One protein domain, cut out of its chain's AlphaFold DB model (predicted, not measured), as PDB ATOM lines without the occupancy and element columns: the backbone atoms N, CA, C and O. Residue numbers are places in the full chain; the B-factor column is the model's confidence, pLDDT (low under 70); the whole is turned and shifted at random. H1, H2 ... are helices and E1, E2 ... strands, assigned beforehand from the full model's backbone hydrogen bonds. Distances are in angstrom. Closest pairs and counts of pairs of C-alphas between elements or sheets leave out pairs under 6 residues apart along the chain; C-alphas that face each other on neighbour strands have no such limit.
ATOM      1  N   ARG A 125     210.374 118.389 215.319       91.75
ATOM      2  CA  ARG A 125     209.049 118.664 214.751       91.75
ATOM      3  C   ARG A 125     209.124 119.556 213.516       91.75
ATOM      4  O   ARG A 125     208.323 119.405 212.605       91.75
ATOM      5  N   THR A 126     210.042 120.515 213.493       93.56
ATOM      6  CA  THR A 126     210.134 121.497 212.412       93.56
ATOM      7  C   THR A 126     211.578 121.678 212.012       93.56
ATOM      8  O   THR A 126     212.400 122.036 212.848       93.56
ATOM      9  N   TYR A 127     211.884 121.464 210.739       92.12
ATOM     10  CA  TYR A 127     213.242 121.610 210.236       92.12
ATOM     11  C   TYR A 127     213.255 122.173 208.816       92.12
ATOM     12  O   TYR A 127     212.418 121.846 207.976       92.12
ATOM     13  N   ASP A 128     214.244 123.019 208.535       89.12
ATOM     14  CA  ASP A 128     214.442 123.564 207.194       89.12
ATOM     15  C   ASP A 128     215.047 122.510 206.266       89.12
ATOM     16  O   ASP A 128     216.071 121.878 206.584       89.12
ATOM     17  N   SER A 129     214.445 122.364 205.087       83.75
ATOM     18  CA  SER A 129     215.073 121.673 203.969       83.75
ATOM     19  C   SER A 129     216.298 122.467 203.518       83.75
ATOM     20  O   SER A 129     216.281 123.696 203.479       83.75
ATOM     21  N   GLU A 130     217.388 121.780 203.164       81.00
ATOM     22  CA  GLU A 130     218.547 122.454 202.554       81.00
ATOM     23  C   GLU A 130     218.253 122.923 201.118       81.00
ATOM     24  O   GLU A 130     219.058 123.647 200.526       81.00
ATOM     25  N   THR A 131     217.105 122.519 200.568       81.12
ATOM     26  CA  THR A 131     216.671 122.805 199.208       81.12
ATOM     27  C   THR A 131     215.990 124.173 199.121       81.12
ATOM     28  O   THR A 131     214.900 124.394 199.655       81.12
ATOM     29  N   THR A 132     216.632 125.087 198.403       92.25
ATOM     30  CA  THR A 132     216.092 126.375 197.975       92.25
ATOM     31  C   THR A 132     215.702 126.303 196.508       92.25
ATOM     32  O   THR A 132     216.174 125.444 195.753       92.25
ATOM     33  N   PHE A 133     214.828 127.210 196.103       94.81
ATOM     34  CA  PHE A 133     214.361 127.307 194.733       94.81
ATOM     35  C   PHE A 133     214.273 128.759 194.289       94.81
ATOM     36  O   PHE A 133     214.239 129.683 195.100       94.81
ATOM     37  N   THR A 134     214.223 128.958 192.985       96.38
ATOM     38  CA  THR A 134     213.888 130.222 192.347       96.38
ATOM     39  C   THR A 134     212.744 130.003 191.380       96.38
ATOM     40  O   THR A 134     212.448 128.876 190.978       96.38
ATOM     41  N   MET A 135     212.077 131.090 191.010       95.25
ATOM     42  CA  MET A 135     211.064 131.049 189.969       95.25
ATOM     43  C   MET A 135     211.377 132.107 188.920       95.25
ATOM     44  O   MET A 135     211.700 133.257 189.232       95.25
ATOM     45  N   THR A 136     211.336 131.702 187.659       91.75
ATOM     46  CA  THR A 136     211.528 132.607 186.523       91.75
ATOM     47  C   THR A 136     210.299 133.508 186.328       91.75
ATOM     48  O   THR A 136     209.242 133.276 186.913       91.75
ATOM     49  N   ASP A 137     210.410 134.551 185.496       87.00
ATOM     50  CA  ASP A 137     209.295 135.482 185.231       87.00
ATOM     51  C   ASP A 137     208.088 134.813 184.550       87.00
ATOM     52  O   ASP A 137     206.947 135.233 184.733       87.00
ATOM     53  N   ASP A 138     208.325 133.751 183.785       87.38
ATOM     54  CA  ASP A 138     207.299 132.890 183.193       87.38
ATOM     55  C   ASP A 138     206.708 131.872 184.189       87.38
ATOM     56  O   ASP A 138     205.712 131.202 183.885       87.38
ATOM     57  N   GLY A 139     207.237 131.830 185.414       88.50
ATOM     58  CA  GLY A 139     206.721 131.028 186.517       88.50
ATOM     59  C   GLY A 139     207.292 129.614 186.583       88.50
ATOM     60  O   GLY A 139     206.628 128.745 187.137       88.50
ATOM     61  N   VAL A 140     208.470 129.361 186.006       92.06
ATOM     62  CA  VAL A 140     209.122 128.046 186.056       92.06
ATOM     63  C   VAL A 140     209.890 127.914 187.361       92.06
ATOM     64  O   VAL A 140     210.821 128.675 187.635       92.06
ATOM     65  N   PHE A 141     209.495 126.934 188.166       92.44
ATOM     66  CA  PHE A 141     210.130 126.610 189.432       92.44
ATOM     67  C   PHE A 141     211.425 125.835 189.175       92.44
ATOM     68  O   PHE A 141     211.387 124.745 188.607       92.44
ATOM     69  N   THR A 142     212.559 126.378 189.619       93.44
ATOM     70  CA  THR A 142     213.888 125.777 189.454       93.44
ATOM     71  C   THR A 142     214.584 125.647 190.803       93.44
ATOM     72  O   THR A 142     214.665 126.607 191.564       93.44
ATOM     73  N   TYR A 143     215.135 124.481 191.110       89.62
ATOM     74  CA  TYR A 143     215.903 124.273 192.332       89.62
ATOM     75  C   TYR A 143     217.300 124.904 192.233       89.62
ATOM     76  O   TYR A 143     217.973 124.827 191.204       89.62
ATOM     77  N   THR A 144     217.753 125.541 193.316       87.38
ATOM     78  CA  THR A 144     219.029 126.285 193.366       87.38
ATOM     79  C   THR A 144     220.034 125.752 194.376       87.38
ATOM     80  O   THR A 144     221.124 126.302 194.508       87.38
ATOM     81  N   SER A 145     219.687 124.700 195.108       82.00
ATOM     82  CA  SER A 145     220.590 124.041 196.046       82.00
ATOM     83  C   SER A 145     220.204 122.571 196.220       82.00
ATOM     84  O   SER A 145     219.361 122.031 195.502       82.00
ATOM     85  N   GLY A 146     220.862 121.892 197.161       66.69
ATOM     86  CA  GLY A 146     220.565 120.498 197.487       66.69
ATOM     87  C   GLY A 146     221.044 119.509 196.425       66.69
ATOM     88  O   GLY A 146     220.659 118.350 196.465       66.69
ATOM     89  N   GLY A 147     221.894 119.953 195.489       69.19
ATOM     90  CA  GLY A 147     222.402 119.140 194.386       69.19
ATOM     91  C   GLY A 147     221.447 118.986 193.199       69.19
ATOM     92  O   GLY A 147     221.793 118.285 192.255       69.19
ATOM     93  N   TYR A 148     220.304 119.676 193.216       77.31
ATOM     94  CA  TYR A 148     219.337 119.754 192.113       77.31
ATOM     95  C   TYR A 148     219.444 121.086 191.351       77.31
ATOM     96  O   TYR A 148     218.486 121.573 190.764       77.31
ATOM     97  N   GLU A 149     220.614 121.722 191.404       83.62
ATOM     98  CA  GLU A 149     220.852 123.053 190.845       83.62
ATOM     99  C   GLU A 149     220.536 123.103 189.343       83.62
ATOM    100  O   GLU A 149     221.149 122.396 188.544       83.62
ATOM    101  N   GLY A 150     219.587 123.963 188.968       86.69
ATOM    102  CA  GLY A 150     219.160 124.165 187.583       86.69
ATOM    103  C   GLY A 150     218.049 123.229 187.108       86.69
ATOM    104  O   GLY A 150     217.672 123.302 185.943       86.69
ATOM    105  N   TRP A 151     217.519 122.373 187.981       89.06
ATOM    106  CA  TRP A 151     216.461 121.431 187.631       89.06
ATOM    107  C   TRP A 151     215.090 122.004 187.929       89.06
ATOM    108  O   TRP A 151     214.877 122.594 188.990       89.06
ATOM    109  N   THR A 152     214.150 121.783 187.020       93.06
ATOM    110  CA  THR A 152     212.752 122.154 187.228       93.06
ATOM    111  C   THR A 152     211.966 121.055 187.950       93.06
ATOM    112  O   THR A 152     212.411 119.909 188.049       93.06
ATOM    113  N   ILE A 153     210.772 121.392 188.450       90.06
ATOM    114  CA  ILE A 153     209.814 120.399 188.980       90.06
ATOM    115  C   ILE A 153     209.501 119.321 187.931       90.06
ATOM    116  O   ILE A 153     209.438 118.133 188.259       90.06
ATOM    117  N   GLU A 154     209.327 119.740 186.677       90.56
ATOM    118  CA  GLU A 154     209.044 118.844 185.558       90.56
ATOM    119  C   GLU A 154     210.233 117.907 185.309       90.56
ATOM    120  O   GLU A 154     210.052 116.695 185.213       90.56
ATOM    121  N   ASP A 155     211.466 118.429 185.309       90.19
ATOM    122  CA  ASP A 155     212.674 117.613 185.114       90.19
ATOM    123  C   ASP A 155     212.802 116.515 186.175       90.19
ATOM    124  O   ASP A 155     213.121 115.366 185.853       90.19
ATOM    125  N   LEU A 156     212.538 116.847 187.444       89.00
ATOM    126  CA  LEU A 156     212.577 115.876 188.539       89.00
ATOM    127  C   LEU A 156     211.485 114.816 188.391       89.00
ATOM    128  O   LEU A 156     211.773 113.622 188.495       89.00
ATOM    129  N   SER A 157     210.258 115.242 188.091       90.94
ATOM    130  CA  SER A 157     209.104 114.351 187.939       90.94
ATOM    131  C   SER A 157     209.274 113.400 186.752       90.94
ATOM    132  O   SER A 157     209.091 112.189 186.892       90.94
ATOM    133  N   LEU A 158     209.701 113.913 185.594       90.12
ATOM    134  CA  LEU A 158     209.971 113.112 184.398       90.12
ATOM    135  C   LEU A 158     211.158 112.170 184.597       90.12
ATOM    136  O   LEU A 158     211.128 111.029 184.127       90.12
ATOM    137  N   ARG A 159     212.197 112.603 185.318       87.88
ATOM    138  CA  ARG A 159     213.310 111.719 185.667       87.88
ATOM    139  C   ARG A 159     212.861 110.591 186.586       87.88
ATOM    140  O   ARG A 159     213.234 109.452 186.325       87.88
ATOM    141  N   GLN A 160     212.077 110.877 187.624       88.25
ATOM    142  CA  GLN A 160     211.552 109.848 188.524       88.25
ATOM    143  C   GLN A 160     210.672 108.861 187.757       88.25
ATOM    144  O   GLN A 160     210.886 107.658 187.859       88.25
ATOM    145  N   LYS A 161     209.775 109.364 186.900       90.50
ATOM    146  CA  LYS A 161     208.950 108.546 185.998       90.50
ATOM    147  C   LYS A 161     209.788 107.631 185.099       90.50
ATOM    148  O   LYS A 161     209.393 106.500 184.852       90.50
ATOM    149  N   ARG A 162     210.941 108.101 184.612       89.56
ATOM    150  CA  ARG A 162     211.844 107.322 183.748       89.56
ATOM    151  C   ARG A 162     212.685 106.298 184.514       89.56
ATOM    152  O   ARG A 162     212.907 105.206 184.008       89.56
ATOM    153  N   LEU A 163     213.237 106.687 185.661       85.25
ATOM    154  CA  LEU A 163     214.288 105.928 186.349       85.25
ATOM    155  C   LEU A 163     213.770 105.033 187.471       85.25
ATOM    156  O   LEU A 163     214.370 104.001 187.751       85.25
ATOM    157  N   THR A 164     212.688 105.444 188.119       85.00
ATOM    158  CA  THR A 164     212.049 104.729 189.228       85.00
ATOM    159  C   THR A 164     210.532 104.847 189.061       85.00
ATOM    160  O   THR A 164     209.883 105.553 189.843       85.00
ATOM    161  N   PRO A 165     209.962 104.258 187.989       87.88
ATOM    162  CA  PRO A 165     208.536 104.379 187.678       87.88
ATOM    163  C   PRO A 165     207.641 103.841 188.801       87.88
ATOM    164  O   PRO A 165     206.562 104.374 189.023       87.88
ATOM    165  N   ASP A 166     208.120 102.848 189.549       84.25
ATOM    166  CA  ASP A 166     207.501 102.283 190.752       84.25
ATOM    167  C   ASP A 166     207.345 103.305 191.887       84.25
ATOM    168  O   ASP A 166     206.414 103.227 192.682       84.25
ATOM    169  N   ARG A 167     208.245 104.291 191.948       82.75
ATOM    170  CA  ARG A 167     208.214 105.367 192.944       82.75
ATOM    171  C   ARG A 167     207.560 106.638 192.428       82.75
ATOM    172  O   ARG A 167     207.437 107.592 193.190       82.75
ATOM    173  N   TYR A 168     207.235 106.720 191.141       89.50
ATOM    174  CA  TYR A 168     206.636 107.917 190.567       89.50
ATOM    175  C   TYR A 168     205.176 108.045 191.009       89.50
ATOM    176  O   TYR A 168     204.342 107.204 190.688       89.50
ATOM    177  N   SER A 169     204.857 109.140 191.699       90.19
ATOM    178  CA  SER A 169     203.480 109.490 192.046       90.19
ATOM    179  C   SER A 169     202.960 110.552 191.081       90.19
ATOM    180  O   SER A 169     203.424 111.695 191.056       90.19
ATOM    181  N   PHE A 170     201.940 110.187 190.300       92.12
ATOM    182  CA  PHE A 170     201.208 111.134 189.458       92.12
ATOM    183  C   PHE A 170     200.616 112.284 190.292       92.12
ATOM    184  O   PHE A 170     200.632 113.439 189.864       92.12
ATOM    185  N   ARG A 171     200.140 111.986 191.509       93.50
ATOM    186  CA  ARG A 171     199.572 112.985 192.427       93.50
ATOM    187  C   ARG A 171     200.627 113.920 192.994       93.50
ATOM    188  O   ARG A 171     200.339 115.107 193.140       93.50
ATOM    189  N   ASP A 172     201.839 113.434 193.238       92.69
ATOM    190  CA  ASP A 172     202.939 114.289 193.681       92.69
ATOM    191  C   ASP A 172     203.325 115.261 192.571       92.69
ATOM    192  O   ASP A 172     203.411 116.461 192.826       92.69
ATOM    193  N   HIS A 173     203.415 114.783 191.325       94.25
ATOM    194  CA  HIS A 173     203.682 115.647 190.176       94.25
ATOM    195  C   HIS A 173     202.616 116.749 190.028       94.25
ATOM    196  O   HIS A 173     202.940 117.936 189.933       94.25
ATOM    197  N   GLN A 174     201.332 116.379 190.090       95.44
ATOM    198  CA  GLN A 174     200.232 117.347 190.078       95.44
ATOM    199  C   GLN A 174     200.319 118.335 191.248       95.44
ATOM    200  O   GLN A 174     200.113 119.533 191.060       95.44
ATOM    201  N   THR A 175     200.647 117.860 192.449       96.31
ATOM    202  CA  THR A 175     200.796 118.711 193.638       96.31
ATOM    203  C   THR A 175     201.919 119.726 193.442       96.31
ATOM    204  O   THR A 175     201.721 120.908 193.718       96.31
ATOM    205  N   SER A 176     203.063 119.317 192.894       95.50
ATOM    206  CA  SER A 176     204.178 120.225 192.620       95.50
ATOM    207  C   SER A 176     203.816 121.306 191.587       95.50
ATOM    208  O   SER A 176     204.134 122.479 191.798       95.50
ATOM    209  N   LEU A 177     203.071 120.970 190.524       95.50
ATOM    210  CA  LEU A 177     202.560 121.979 189.581       95.50
ATOM    211  C   LEU A 177     201.519 122.911 190.216       95.50
ATOM    212  O   LEU A 177     201.501 124.109 189.927       95.50
ATOM    213  N   ALA A 178     200.680 122.391 191.114       96.75
ATOM    214  CA  ALA A 178     199.717 123.195 191.858       96.75
ATOM    215  C   ALA A 178     200.426 124.238 192.746       96.75
ATOM    216  O   ALA A 178     200.026 125.403 192.774       96.75
ATOM    217  N   ILE A 179     201.516 123.849 193.417       96.94
ATOM    218  CA  ILE A 179     202.367 124.760 194.200       96.94
ATOM    219  C   ILE A 179     202.967 125.849 193.299       96.94
ATOM    220  O   ILE A 179     202.892 127.034 193.631       96.94
ATOM    221  N   GLN A 180     203.530 125.468 192.146       96.44
ATOM    222  CA  GLN A 180     204.099 126.420 191.187       96.44
ATOM    223  C   GLN A 180     203.055 127.449 190.728       96.44
ATOM    224  O   GLN A 180     203.314 128.653 190.745       96.44
ATOM    225  N   GLU A 181     201.851 127.001 190.363       96.81
ATOM    226  CA  GLU A 181     200.779 127.896 189.917       96.81
ATOM    227  C   GLU A 181     200.250 128.792 191.052       96.81
ATOM    228  O   GLU A 181     199.870 129.944 190.806       96.81
ATOM    229  N   ALA A 182     200.277 128.321 192.302       97.38
ATOM    230  CA  ALA A 182     199.937 129.135 193.465       97.38
ATOM    231  C   ALA A 182     200.932 130.292 193.658       97.38
ATOM    232  O   ALA A 182     200.514 131.449 193.780       97.38
ATOM    233  N   PHE A 183     202.239 130.017 193.589       97.31
ATOM    234  CA  PHE A 183     203.260 131.068 193.627       97.31
ATOM    235  C   PHE A 183     203.149 132.010 192.429       97.31
ATOM    236  O   PHE A 183     203.139 133.226 192.611       97.31
ATOM    237  N   LYS A 184     202.948 131.490 191.212       95.62
ATOM    238  CA  LYS A 184     202.707 132.305 190.007       95.62
ATOM    239  C   LYS A 184     201.469 133.204 190.130       95.62
ATOM    240  O   LYS A 184     201.401 134.269 189.518       95.62
ATOM    241  N   SER A 185     200.492 132.798 190.936       95.12
ATOM    242  CA  SER A 185     199.288 133.577 191.247       95.12
ATOM    243  C   SER A 185     199.491 134.610 192.364       95.12
ATOM    244  O   SER A 185     198.555 135.337 192.706       95.12
ATOM    245  N   GLY A 186     200.707 134.728 192.902       95.75
ATOM    246  CA  GLY A 186     201.086 135.744 193.878       95.75
ATOM    247  C   GLY A 186     200.925 135.325 195.338       95.75
ATOM    248  O   GLY A 186     200.898 136.214 196.187       95.75
ATOM    249  N   ALA A 187     200.785 134.026 195.632       97.75
ATOM    250  CA  ALA A 187     200.982 133.519 196.992       97.75
ATOM    251  C   ALA A 187     202.452 133.705 197.400       97.75
ATOM    252  O   ALA A 187     203.340 133.620 196.547       97.75
ATOM    253  N   THR A 188     202.708 133.966 198.680       98.06
ATOM    254  CA  THR A 188     204.072 134.000 199.244       98.06
ATOM    255  C   THR A 188     204.355 132.794 200.128       98.06
ATOM    256  O   THR A 188     205.512 132.419 200.306       98.06
ATOM    257  N   THR A 189     203.312 132.116 200.606       98.44
ATOM    258  CA  THR A 189     203.436 130.863 201.343       98.44
ATOM    259  C   THR A 189     202.431 129.852 200.815       98.44
ATOM    260  O   THR A 189     201.250 130.157 200.653       98.44
ATOM    261  N   VAL A 190     202.900 128.631 200.573       98.44
ATOM    262  CA  VAL A 190     202.073 127.478 200.215       98.44
ATOM    263  C   VAL A 190     202.334 126.373 201.230       98.44
ATOM    264  O   VAL A 190     203.479 125.972 201.432       98.44
ATOM    265  N   VAL A 191     201.269 125.877 201.854       98.44
ATOM    266  CA  VAL A 191     201.303 124.744 202.779       98.44
ATOM    267  C   VAL A 191     200.557 123.561 202.176       98.44
ATOM    268  O   VAL A 191     199.437 123.715 201.690       98.44
ATOM    269  N   THR A 192     201.167 122.380 202.185       98.00
ATOM    270  CA  THR A 192     200.605 121.172 201.562       98.00
ATOM    271  C   THR A 192     201.168 119.899 202.192       98.00
ATOM    272  O   THR A 192     202.013 119.954 203.078       98.00
ATOM    273  N   SER A 193     200.720 118.736 201.739       96.50
ATOM    274  CA  SER A 193     201.395 117.458 201.935       96.50
ATOM    275  C   SER A 193     201.263 116.632 200.654       96.50
ATOM    276  O   SER A 193     200.382 116.890 199.834       96.50
ATOM    277  N   TYR A 194     202.135 115.646 200.474       91.88
ATOM    278  CA  TYR A 194     202.079 114.739 199.329       91.88
ATOM    279  C   TYR A 194     201.162 113.549 199.625       91.88
ATOM    280  O   TYR A 194     201.250 112.944 200.700       91.88
ATOM    281  N   PHE A 195     200.273 113.228 198.684       88.69
ATOM    282  CA  PHE A 195     199.371 112.083 198.782       88.69
ATOM    283  C   PHE A 195     200.069 110.825 198.273       88.69
ATOM    284  O   PHE A 195     200.436 110.744 197.101       88.69
ATOM    285  N   ARG A 196     200.190 109.819 199.140       82.06
ATOM    286  CA  ARG A 196     200.709 108.501 198.777       82.06
ATOM    287  C   ARG A 196     199.589 107.480 198.890       82.06
ATOM    288  O   ARG A 196     198.986 107.318 199.943       82.06
ATOM    289  N   GLU A 197     199.240 106.849 197.778       74.44
ATOM    290  CA  GLU A 197     198.124 105.908 197.753       74.44
ATOM    291  C   GLU A 197     198.470 104.652 198.561       74.44
ATOM    292  O   GLU A 197     199.518 104.050 198.358       74.44
ATOM    293  N   GLY A 198     197.616 104.287 199.521       73.94
ATOM    294  CA  GLY A 198     197.857 103.143 200.410       73.94
ATOM    295  C   GLY A 198     198.940 103.359 201.476       73.94
ATOM    296  O   GLY A 198     199.083 102.517 202.362       73.94
ATOM    297  N   GLU A 199     199.647 104.491 201.459       77.69
ATOM    298  CA  GLU A 199     200.673 104.839 202.441       77.69
ATOM    299  C   GLU A 199     200.273 106.102 203.208       77.69
ATOM    300  O   GLU A 199     199.874 107.118 202.639       77.69
ATOM    301  N   GLY A 200     200.396 106.071 204.534       81.62
ATOM    302  CA  GLY A 200     200.278 107.301 205.308       81.62
ATOM    303  C   GLY A 200     201.465 108.237 205.045       81.62
ATOM    304  O   GLY A 200     202.535 107.819 204.607       81.62
ATOM    305  N   ASN A 201     201.301 109.514 205.374       87.50
ATOM    306  CA  ASN A 201     202.371 110.505 205.363       87.50
ATOM    307  C   ASN A 201     202.416 111.211 206.733       87.50
ATOM    308  O   ASN A 201     201.489 111.110 207.532       87.50
ATOM    309  N   ARG A 202     203.513 111.879 207.064       89.69
ATOM    310  CA  ARG A 202     203.695 112.598 208.338       89.69
ATOM    311  C   ARG A 202     204.264 114.002 208.157       89.69
ATOM    312  O   ARG A 202     204.425 114.729 209.129       89.69
ATOM    313  N   ASP A 203     204.593 114.373 206.926       93.31
ATOM    314  CA  ASP A 203     205.279 115.622 206.638       93.31
ATOM    315  C   ASP A 203     204.306 116.634 206.025       93.31
ATOM    316  O   ASP A 203     203.662 116.380 205.001       93.31
ATOM    317  N   ILE A 204     204.219 117.807 206.652       96.44
ATOM    318  CA  ILE A 204     203.574 118.992 206.093       96.44
ATOM    319  C   ILE A 204     204.651 119.897 205.485       96.44
ATOM    320  O   ILE A 204     205.579 120.362 206.150       96.44
ATOM    321  N   LEU A 205     204.480 120.118 204.188       96.94
ATOM    322  CA  LEU A 205     205.137 121.056 203.292       96.94
ATOM    323  C   LEU A 205     204.894 122.510 203.671       96.94
ATOM    324  O   LEU A 205     203.765 122.921 203.456       96.94
ATOM    325  N   VAL A 206     205.856 123.302 204.147       98.00
ATOM    326  CA  VAL A 206     205.709 124.771 204.230       98.00
ATOM    327  C   VAL A 206     206.709 125.417 203.283       98.00
ATOM    328  O   VAL A 206     207.909 125.438 203.543       98.00
ATOM    329  N   MET A 207     206.227 125.925 202.155       97.75
ATOM    330  CA  MET A 207     207.061 126.538 201.125       97.75
ATOM    331  C   MET A 207     206.853 128.047 201.130       97.75
ATOM    332  O   MET A 207     205.731 128.521 200.977       97.75
ATOM    333  N   GLU A 208     207.938 128.797 201.289       97.94
ATOM    334  CA  GLU A 208     207.938 130.260 201.308       97.94
ATOM    335  C   GLU A 208     208.661 130.781 200.065       97.94
ATOM    336  O   GLU A 208     209.732 130.277 199.718       97.94
ATOM    337  N   TYR A 209     208.089 131.786 199.403       97.81
ATOM    338  CA  TYR A 209     208.631 132.407 198.199       97.81
ATOM    339  C   TYR A 209     208.569 133.931 198.290       97.81
ATOM    340  O   TYR A 209     207.509 134.531 198.485       97.81
ATOM    341  N   ASP A 210     209.726 134.555 198.106       97.06
ATOM    342  CA  ASP A 210     209.886 135.998 198.051       97.06
ATOM    343  C   ASP A 210     209.878 136.466 196.590       97.06
ATOM    344  O   ASP A 210     210.801 136.200 195.816       97.06
ATOM    345  N   HIS A 211     208.825 137.197 196.221       95.06
ATOM    346  CA  HIS A 211     208.636 137.742 194.873       95.06
ATOM    347  C   HIS A 211     209.645 138.835 194.507       95.06
ATOM    348  O   HIS A 211     209.888 139.042 193.318       95.06
ATOM    349  N   GLU A 212     210.235 139.532 195.482       94.94
ATOM    350  CA  GLU A 212     211.227 140.578 195.214       94.94
ATOM    351  C   GLU A 212     212.581 139.968 194.850       94.94
ATOM    352  O   GLU A 212     213.194 140.349 193.850       94.94
ATOM    353  N   THR A 213     213.043 138.995 195.639       95.81
ATOM    354  CA  THR A 213     214.325 138.316 195.393       95.81
ATOM    355  C   THR A 213     214.215 137.151 194.414       95.81
ATOM    356  O   THR A 213     215.238 136.678 193.918       95.81
ATOM    357  N   LYS A 214     212.991 136.704 194.111       95.88
ATOM    358  CA  LYS A 214     212.673 135.498 193.332       95.88
ATOM    359  C   LYS A 214     213.264 134.221 193.919       95.88
ATOM    360  O   LYS A 214     213.581 133.289 193.181       95.88
ATOM    361  N   THR A 215     213.432 134.180 195.236       96.38
ATOM    362  CA  THR A 215     213.987 133.026 195.947       96.38
ATOM    363  C   THR A 215     212.961 132.444 196.902       96.38
ATOM    364  O   THR A 215     212.132 133.154 197.465       96.38
ATOM    365  N   GLY A 216     213.018 131.134 197.088       96.31
ATOM    366  CA  GLY A 216     212.164 130.412 198.005       96.31
ATOM    367  C   GLY A 216     212.902 129.306 198.737       96.31
ATOM    368  O   GLY A 216     214.014 128.900 198.383       96.31
ATOM    369  N   LYS A 217     212.272 128.831 199.803       95.31
ATOM    370  CA  LYS A 217     212.781 127.775 200.677       95.31
ATOM    371  C   LYS A 217     211.634 126.897 201.154       95.31
ATOM    372  O   LYS A 217     210.472 127.298 201.118       95.31
ATOM    373  N   THR A 218     211.981 125.698 201.604       94.62
ATOM    374  CA  THR A 218     211.018 124.737 202.141       94.62
ATOM    375  C   THR A 218     211.361 124.418 203.587       94.62
ATOM    376  O   THR A 218     212.496 124.056 203.893       94.62
ATOM    377  N   THR A 219     210.370 124.499 204.459       95.19
ATOM    378  CA  THR A 219     210.412 124.017 205.836       95.19
ATOM    379  C   THR A 219     209.456 122.835 205.943       95.19
ATOM    380  O   THR A 219     208.376 122.843 205.353       95.19
ATOM    381  N   VAL A 220     209.858 121.796 206.665       94.69
ATOM    382  CA  VAL A 220     209.030 120.612 206.897       94.69
ATOM    383  C   VAL A 220     208.533 120.636 208.332       94.69
ATOM    384  O   VAL A 220     209.321 120.841 209.258       94.69
ATOM    385  N   ILE A 221     207.233 120.424 208.516       95.12
ATOM    386  CA  ILE A 221     206.629 120.141 209.816       95.12
ATOM    387  C   ILE A 221     206.340 118.642 209.863       95.12
ATOM    388  O   ILE A 221     205.395 118.169 209.236       95.12
ATOM    389  N   ASN A 222     207.152 117.906 210.615       93.12
ATOM    390  CA  ASN A 222     206.886 116.521 210.960       93.12
ATOM    391  C   ASN A 222     205.789 116.492 212.032       93.12
ATOM    392  O   ASN A 222     205.980 116.959 213.160       93.12
ATOM    393  N   THR A 223     204.619 115.978 211.670       91.50
ATOM    394  CA  THR A 223     203.451 115.930 212.552       91.50
ATOM    395  C   THR A 223     203.547 114.826 213.600       91.50
ATOM    396  O   THR A 223     202.789 114.863 214.566       91.50
ATOM    397  N   GLU A 224     204.489 113.889 213.456       84.56
ATOM    398  CA  GLU A 224     204.629 112.732 214.333       84.56
ATOM    399  C   GLU A 224     206.095 112.305 214.516       84.56
ATOM    400  O   GLU A 224     206.673 111.526 213.751       84.56
ATOM    401  N   GLY A 225     206.704 112.793 215.600       73.31
ATOM    402  CA  GLY A 225     208.104 112.523 215.935       73.31
ATOM    403  C   GLY A 225     208.406 111.062 216.288       73.31
ATOM    404  O   GLY A 225     209.575 110.687 216.317       73.31
ATOM    405  N   THR A 226     207.384 110.233 216.546       73.06
ATOM    406  CA  THR A 226     207.553 108.789 216.796       73.06
ATOM    407  C   THR A 226     207.627 107.950 215.517       73.06
ATOM    408  O   THR A 226     207.871 106.747 215.587       73.06
ATOM    409  N   GLY A 227     207.438 108.573 214.348       71.38
ATOM    410  CA  GLY A 227     207.531 107.915 213.047       71.38
ATOM    411  C   GLY A 227     206.241 107.249 212.565       71.38
ATOM    412  O   GLY A 227     206.263 106.670 211.478       71.38
ATOM    413  N   ASN A 228     205.130 107.345 213.312       84.12
ATOM    414  CA  ASN A 228     203.827 106.924 212.790       84.12
ATOM    415  C   ASN A 228     203.392 107.834 211.633       84.12
ATOM    416  O   ASN A 228     203.819 108.982 211.516       84.12
ATOM    417  N   TYR A 229     202.530 107.298 210.776       89.25
ATOM    418  CA  TYR A 229     201.996 108.005 209.623       89.25
ATOM    419  C   TYR A 229     200.521 108.342 209.837       89.25
ATOM    420  O   TYR A 229     199.785 107.587 210.473       89.25
ATOM    421  N   HIS A 230     200.086 109.459 209.271       91.50
ATOM    422  CA  HIS A 230     198.693 109.870 209.213       91.50
ATOM    423  C   HIS A 230     198.127 109.637 207.818       91.50
ATOM    424  O   HIS A 230     198.837 109.697 206.813       91.50
ATOM    425  N   ASP A 231     196.817 109.434 207.743       92.88
ATOM    426  CA  ASP A 231     196.127 109.570 206.472       92.88
ATOM    427  C   ASP A 231     196.151 111.035 205.988       92.88
ATOM    428  O   ASP A 231     196.348 111.991 206.748       92.88
ATOM    429  N   PHE A 232     195.912 111.216 204.693       93.25
ATOM    430  CA  PHE A 232     195.969 112.524 204.047       93.25
ATOM    431  C   PHE A 232     194.942 113.535 204.591       93.25
ATOM    432  O   PHE A 232     195.216 114.735 204.656       93.25
ATOM    433  N   SER A 233     193.763 113.071 205.018       93.75
ATOM    434  CA  SER A 233     192.715 113.937 205.574       93.75
ATOM    435  C   SER A 233     193.082 114.461 206.966       93.75
ATOM    436  O   SER A 233     192.808 115.621 207.297       93.75
ATOM    437  N   THR A 234     193.781 113.640 207.747       95.06
ATOM    438  CA  THR A 234     194.344 114.001 209.041       95.06
ATOM    439  C   THR A 234     195.449 115.044 208.867       95.06
ATOM    440  O   THR A 234     195.399 116.079 209.529       95.06
ATOM    441  N   LEU A 235     196.378 114.864 207.916       95.88
ATOM    442  CA  LEU A 235     197.419 115.867 207.619       95.88
ATOM    443  C   LEU A 235     196.834 117.208 207.190       95.88
ATOM    444  O   LEU A 235     197.261 118.253 207.676       95.88
ATOM    445  N   ARG A 236     195.819 117.182 206.323       96.31
ATOM    446  CA  ARG A 236     195.072 118.378 205.926       96.31
ATOM    447  C   ARG A 236     194.470 119.092 207.138       96.31
ATOM    448  O   ARG A 236     194.593 120.307 207.254       96.31
ATOM    449  N   THR A 237     193.841 118.342 208.042       97.38
ATOM    450  CA  THR A 237     193.226 118.899 209.256       97.38
ATOM    451  C   THR A 237     194.277 119.534 210.167       97.38
ATOM    452  O   THR A 237     194.074 120.648 210.647       97.38
ATOM    453  N   ILE A 238     195.421 118.870 210.363       96.81
ATOM    454  CA  ILE A 238     196.550 119.419 211.129       96.81
ATOM    455  C   ILE A 238     197.062 120.704 210.465       96.81
ATOM    456  O   ILE A 238     197.215 121.720 211.139       96.81
ATOM    457  N   ALA A 239     197.250 120.707 209.142       97.81
ATOM    458  CA  ALA A 239     197.697 121.887 208.407       97.81
ATOM    459  C   ALA A 239     196.725 123.071 208.569       97.81
ATOM    460  O   ALA A 239     197.155 124.190 208.830       97.81
ATOM    461  N   GLN A 240     195.412 122.841 208.485       98.00
ATOM    462  CA  GLN A 240     194.404 123.890 208.692       98.00
ATOM    463  C   GLN A 240     194.417 124.449 210.121       98.00
ATOM    464  O   GLN A 240     194.163 125.636 210.319       98.00
ATOM    465  N   GLN A 241     194.703 123.609 211.118       97.81
ATOM    466  CA  GLN A 241     194.809 124.032 212.516       97.81
ATOM    467  C   GLN A 241     196.071 124.863 212.776       97.81
ATOM    468  O   GLN A 241     196.003 125.839 213.522       97.81
ATOM    469  N   GLU A 242     197.196 124.498 212.158       97.19
ATOM    470  CA  GLU A 242     198.463 125.237 212.256       97.19
ATOM    471  C   GLU A 242     198.418 126.562 211.474       97.19
ATOM    472  O   GLU A 242     198.997 127.561 211.903       97.19
ATOM    473  N   PHE A 243     197.672 126.606 210.362       98.00
ATOM    474  CA  PHE A 243     197.564 127.772 209.476       98.00
ATOM    475  C   PHE A 243     196.107 128.251 209.302       98.00
ATOM    476  O   PHE A 243     195.602 128.321 208.181       98.00
ATOM    477  N   PRO A 244     195.409 128.657 210.383       97.81
ATOM    478  CA  PRO A 244     193.970 128.945 210.343       97.81
ATOM    479  C   PRO A 244     193.607 130.212 209.557       97.81
ATOM    480  O   PRO A 244     192.446 130.418 209.214       97.81
ATOM    481  N   ALA A 245     194.584 131.085 209.292       97.94
ATOM    482  CA  ALA A 245     194.395 132.299 208.500       97.94
ATOM    483  C   ALA A 245     194.548 132.065 206.985       97.94
ATOM    484  O   ALA A 245     194.305 132.986 206.209       97.94
ATOM    485  N   PHE A 246     194.988 130.875 206.567       98.44
ATOM    486  CA  PHE A 246     195.292 130.590 205.170       98.44
ATOM    487  C   PHE A 246     194.035 130.147 204.422       98.44
ATOM    488  O   PHE A 246     193.113 129.546 204.977       98.44
ATOM    489  N   HIS A 247     194.003 130.443 203.129       98.06
ATOM    490  CA  HIS A 247     192.936 130.039 202.232       98.06
ATOM    491  C   HIS A 247     193.200 128.641 201.702       98.06
ATOM    492  O   HIS A 247     194.248 128.386 201.114       98.06
ATOM    493  N   GLU A 248     192.231 127.747 201.853       97.75
ATOM    494  CA  GLU A 248     192.326 126.429 201.248       97.75
ATOM    495  C   GLU A 248     191.865 126.434 199.788       97.75
ATOM    496  O   GLU A 248     190.780 126.917 199.463       97.75
ATOM    497  N   THR A 249     192.664 125.813 198.923       97.06
ATOM    498  CA  THR A 249     192.281 125.406 197.569       97.06
ATOM    499  C   THR A 249     192.416 123.895 197.434       97.06
ATOM    500  O   THR A 249     193.456 123.325 197.766       97.06
ATOM    501  N   ARG A 250     191.367 123.240 196.928       95.06
ATOM    502  CA  ARG A 250     191.292 121.777 196.847       95.06
ATOM    503  C   ARG A 250     190.915 121.330 195.430       95.06
ATOM    504  O   ARG A 250     189.737 121.116 195.152       95.06
ATOM    505  N   PRO A 251     191.889 121.249 194.505       92.31
ATOM    506  CA  PRO A 251     191.617 120.877 193.117       92.31
ATOM    507  C   PRO A 251     191.212 119.395 192.971       92.31
ATOM    508  O   PRO A 251     190.525 119.023 192.024       92.31
ATOM    509  N   SER A 252     191.584 118.534 193.923       92.50
ATOM    510  CA  SER A 252     191.098 117.151 194.000       92.50
ATOM    511  C   SER A 252     191.114 116.644 195.443       92.50
ATOM    512  O   SER A 252     191.678 117.291 196.323       92.50
ATOM    513  N   ASP A 253     190.541 115.468 195.710       91.12
ATOM    514  CA  ASP A 253     190.586 114.890 197.060       91.12
ATOM    515  C   ASP A 253     192.003 114.530 197.530       91.12
ATOM    516  O   ASP A 253     192.251 114.540 198.738       91.12
ATOM    517  N   ALA A 254     192.919 114.302 196.584       92.81
ATOM    518  CA  ALA A 254     194.323 113.955 196.805       92.81
ATOM    519  C   ALA A 254     195.268 115.172 196.816       92.81
ATOM    520  O   ALA A 254     196.478 114.999 196.905       92.81
ATOM    521  N   ILE A 255     194.751 116.400 196.688       95.88
ATOM    522  CA  ILE A 255     195.571 117.619 196.669       95.88
ATOM    523  C   ILE A 255     194.863 118.704 197.475       95.88
ATOM    524  O   ILE A 255     193.757 119.117 197.130       95.88
ATOM    525  N   PHE A 256     195.524 119.219 198.508       97.19
ATOM    526  CA  PHE A 256     195.121 120.455 199.176       97.19
ATOM    527  C   PHE A 256     196.288 121.438 199.159       97.19
ATOM    528  O   PHE A 256     197.439 121.038 199.288       97.19
ATOM    529  N   LEU A 257     195.987 122.722 199.013       98.31
ATOM    530  CA  LEU A 257     196.936 123.811 199.208       98.31
ATOM    531  C   LEU A 257     196.322 124.788 200.205       98.31
ATOM    532  O   LEU A 257     195.191 125.223 200.001       98.31
ATOM    533  N   LEU A 258     197.055 125.160 201.249       98.62
ATOM    534  CA  LEU A 258     196.728 126.323 202.067       98.62
ATOM    535  C   LEU A 258     197.667 127.455 201.669       98.62
ATOM    536  O   LEU A 258     198.883 127.281 201.678       98.62
ATOM    537  N   THR A 259     197.119 128.610 201.323       98.62
ATOM    538  CA  THR A 259     197.905 129.750 200.852       98.62
ATOM    539  C   THR A 259     197.580 131.009 201.638       98.62
ATOM    540  O   THR A 259     196.438 131.252 202.023       98.62
ATOM    541  N   ASP A 260     198.585 131.849 201.855       98.25
ATOM    542  CA  ASP A 260     198.441 133.158 202.509       98.25
ATOM    543  C   ASP A 260     197.552 134.126 201.707       98.25
ATOM    544  O   ASP A 260     196.986 135.080 202.242       98.25
ATOM    545  N   ARG A 261     197.388 133.853 200.410       96.94
ATOM    546  CA  ARG A 261     196.515 134.579 199.491       96.94
ATOM    547  C   ARG A 261     195.605 133.618 198.746       96.94
ATOM    548  O   ARG A 261     196.063 132.583 198.277       96.94
ATOM    549  N   ALA A 262     194.333 133.974 198.573       96.00
ATOM    550  CA  ALA A 262     193.406 133.172 197.780       96.00
ATOM    551  C   ALA A 262     193.916 132.992 196.335       96.00
ATOM    552  O   ALA A 262     194.190 133.974 195.639       96.00
ATOM    553  N   VAL A 263     194.012 131.738 195.893       95.31
ATOM    554  CA  VAL A 263     194.379 131.354 194.524       95.31
ATOM    555  C   VAL A 263     193.159 130.786 193.796       95.31
ATOM    556  O   VAL A 263     192.236 130.262 194.415       95.31
ATOM    557  N   SER A 264     193.105 130.932 192.470       95.69
ATOM    558  CA  SER A 264     191.960 130.448 191.687       95.69
ATOM    559  C   SER A 264     192.015 128.930 191.535       95.69
ATOM    560  O   SER A 264     192.946 128.405 190.923       95.69
ATOM    561  N   GLN A 265     190.980 128.239 192.013       94.81
ATOM    562  CA  GLN A 265     190.847 126.793 191.840       94.81
ATOM    563  C   GLN A 265     190.877 126.382 190.362       94.81
ATOM    564  O   GLN A 265     191.508 125.388 190.031       94.81
ATOM    565  N   GLU A 266     190.270 127.158 189.461       94.38
ATOM    566  CA  GLU A 266     190.260 126.869 188.018       94.38
ATOM    567  C   GLU A 266     191.662 126.941 187.399       94.38
ATOM    568  O   GLU A 266     192.010 126.120 186.547       94.38
ATOM    569  N   ARG A 267     192.490 127.898 187.843       94.50
ATOM    570  CA  ARG A 267     193.883 128.019 187.384       94.50
ATOM    571  C   ARG A 267     194.723 126.846 187.865       94.50
ATOM    572  O   ARG A 267     195.413 126.234 187.057       94.50
ATOM    573  N   ILE A 268     194.604 126.503 189.149       95.94
ATOM    574  CA  ILE A 268     195.273 125.328 189.716       95.94
ATOM    575  C   ILE A 268     194.827 124.060 188.978       95.94
ATOM    576  O   ILE A 268     195.669 123.274 188.559       95.94
ATOM    577  N   GLN A 269     193.520 123.889 188.750       94.69
ATOM    578  CA  GLN A 269     192.979 122.741 188.024       94.69
ATOM    579  C   GLN A 269     193.560 122.645 186.611       94.69
ATOM    580  O   GLN A 269     193.976 121.575 186.182       94.69
ATOM    581  N   SER A 270     193.620 123.771 185.899       93.31
ATOM    582  CA  SER A 270     194.179 123.823 184.547       93.31
ATOM    583  C   SER A 270     195.660 123.443 184.533       93.31
ATOM    584  O   SER A 270     196.076 122.704 183.648       93.31
ATOM    585  N   ALA A 271     196.435 123.893 185.527       92.50
ATOM    586  CA  ALA A 271     197.845 123.540 185.663       92.50
ATOM    587  C   ALA A 271     198.047 122.047 185.962       92.50
ATOM    588  O   ALA A 271     198.886 121.412 185.341       92.50
ATOM    589  N   ILE A 272     197.260 121.438 186.855       94.31
ATOM    590  CA  ILE A 272     197.447 120.009 187.171       94.31
ATOM    591  C   ILE A 272     196.946 119.066 186.069       94.31
ATOM    592  O   ILE A 272     197.351 117.903 186.028       94.31
ATOM    593  N   LEU A 273     196.060 119.541 185.188       92.75
ATOM    594  CA  LEU A 273     195.580 118.786 184.028       92.75
ATOM    595  C   LEU A 273     196.600 118.736 182.883       92.75
ATOM    596  O   LEU A 273     196.414 117.940 181.967       92.75
TER     597      LEU A 273
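Overview. This is residues 125 to 273 of the 691 residues of an uncharacterized protein of Candidatus Gottesmanbacteria bacterium GW2011_GWA2_47_9 (UniProt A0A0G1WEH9). A strongly twisted sheet of seven strands curls round the helix H2; H1 and H4 pack on H2, and H3 covers part of the sheet's other face. Printed are 149 residues with four named helices and seven named strands, in the order E1 E2 H1 H2 E3 E4 E5 H3 E6 E7 H4. The sheet runs E2 E1 E5 E4 E3 E7 E6, all antiparallel, and the class is mixed, helices and strands. The whole is compact, with a radius of gyration of the C-alphas of 14.5 A, and rounded, spanning 38 by 38 by 30 A.

Arrangement. Start at E1, residues 126 to 135, which bends by 67 degrees at residue 130 and forms a hairpin with the edge strand E2, residues 141 to 143; N 134 and O 142 are 2.8 A apart, within hydrogen-bond range. H1, residues 153 to 163, only grazes the sheet with its residues 153 to 156. It forms a helical hairpin with H2, residues 170 to 184: they touch through residues 173 to 177 of H2 alone, the closest C-alphas being those of Ser 157 and His 173, 6.0 A apart, at a shallow tilt of 13 degrees, opposite ways. Next come E3, residues 189 to 192, E4, residues 203 to 210, and E5, residues 215 to 222, a meander, each strand the antiparallel neighbour of the one before. Look for N 190 and O 207 at 2.9 A, N 206 and O 219 at 2.8 A and, from E1 to E5, N 129 and O 218 at 2.8 A. Further on, E6, residues 247 to 252, and E7, residues 255 to 259, form a hairpin, with N 249 and O 257 at 2.8 A; E7 pairs with E3 through N 191 and O 258, 2.8 A. H3, residues 232 to 242, lies over E3 at a height over the sheet of 8.0 A; it is only just not over E7, where 2 of its 11 C-alphas fall. H4, residues 265 to 272, lies over E6 at a height of 8.6 A. H4 touches H2 at a steep tilt of 54 degrees, the closest C-alphas being those of Gln 174 and Ile 272, 4.8 A apart. With H2 and H4 on one face and H3 on the other, there are three layers, helices on both faces of a sheet. In H1, H2, H3 and H4 every O i to N i+4 pair is within hydrogen-bond range.

Along the chain. Find C-alpha 126 at (210.134, 121.497, 212.412); from there E1 runs 24.4 A to C-alpha 135. H2 begins at C-alpha 170, (201.208, 111.134, 189.458), and measures 21.2 A. E4 measures 22.6 A and E5 23.4 A. H4 ends at C-alpha 272, (197.447, 120.009, 187.171).

Size, cuts and confidence. The two C-alphas farthest apart are those of Asp 137 and Thr 226, 41.4 A. The printed part has no cut, and no link is long. The mean pLDDT of the printed part is 92.0; look at residues 146 to 147 for values under 70.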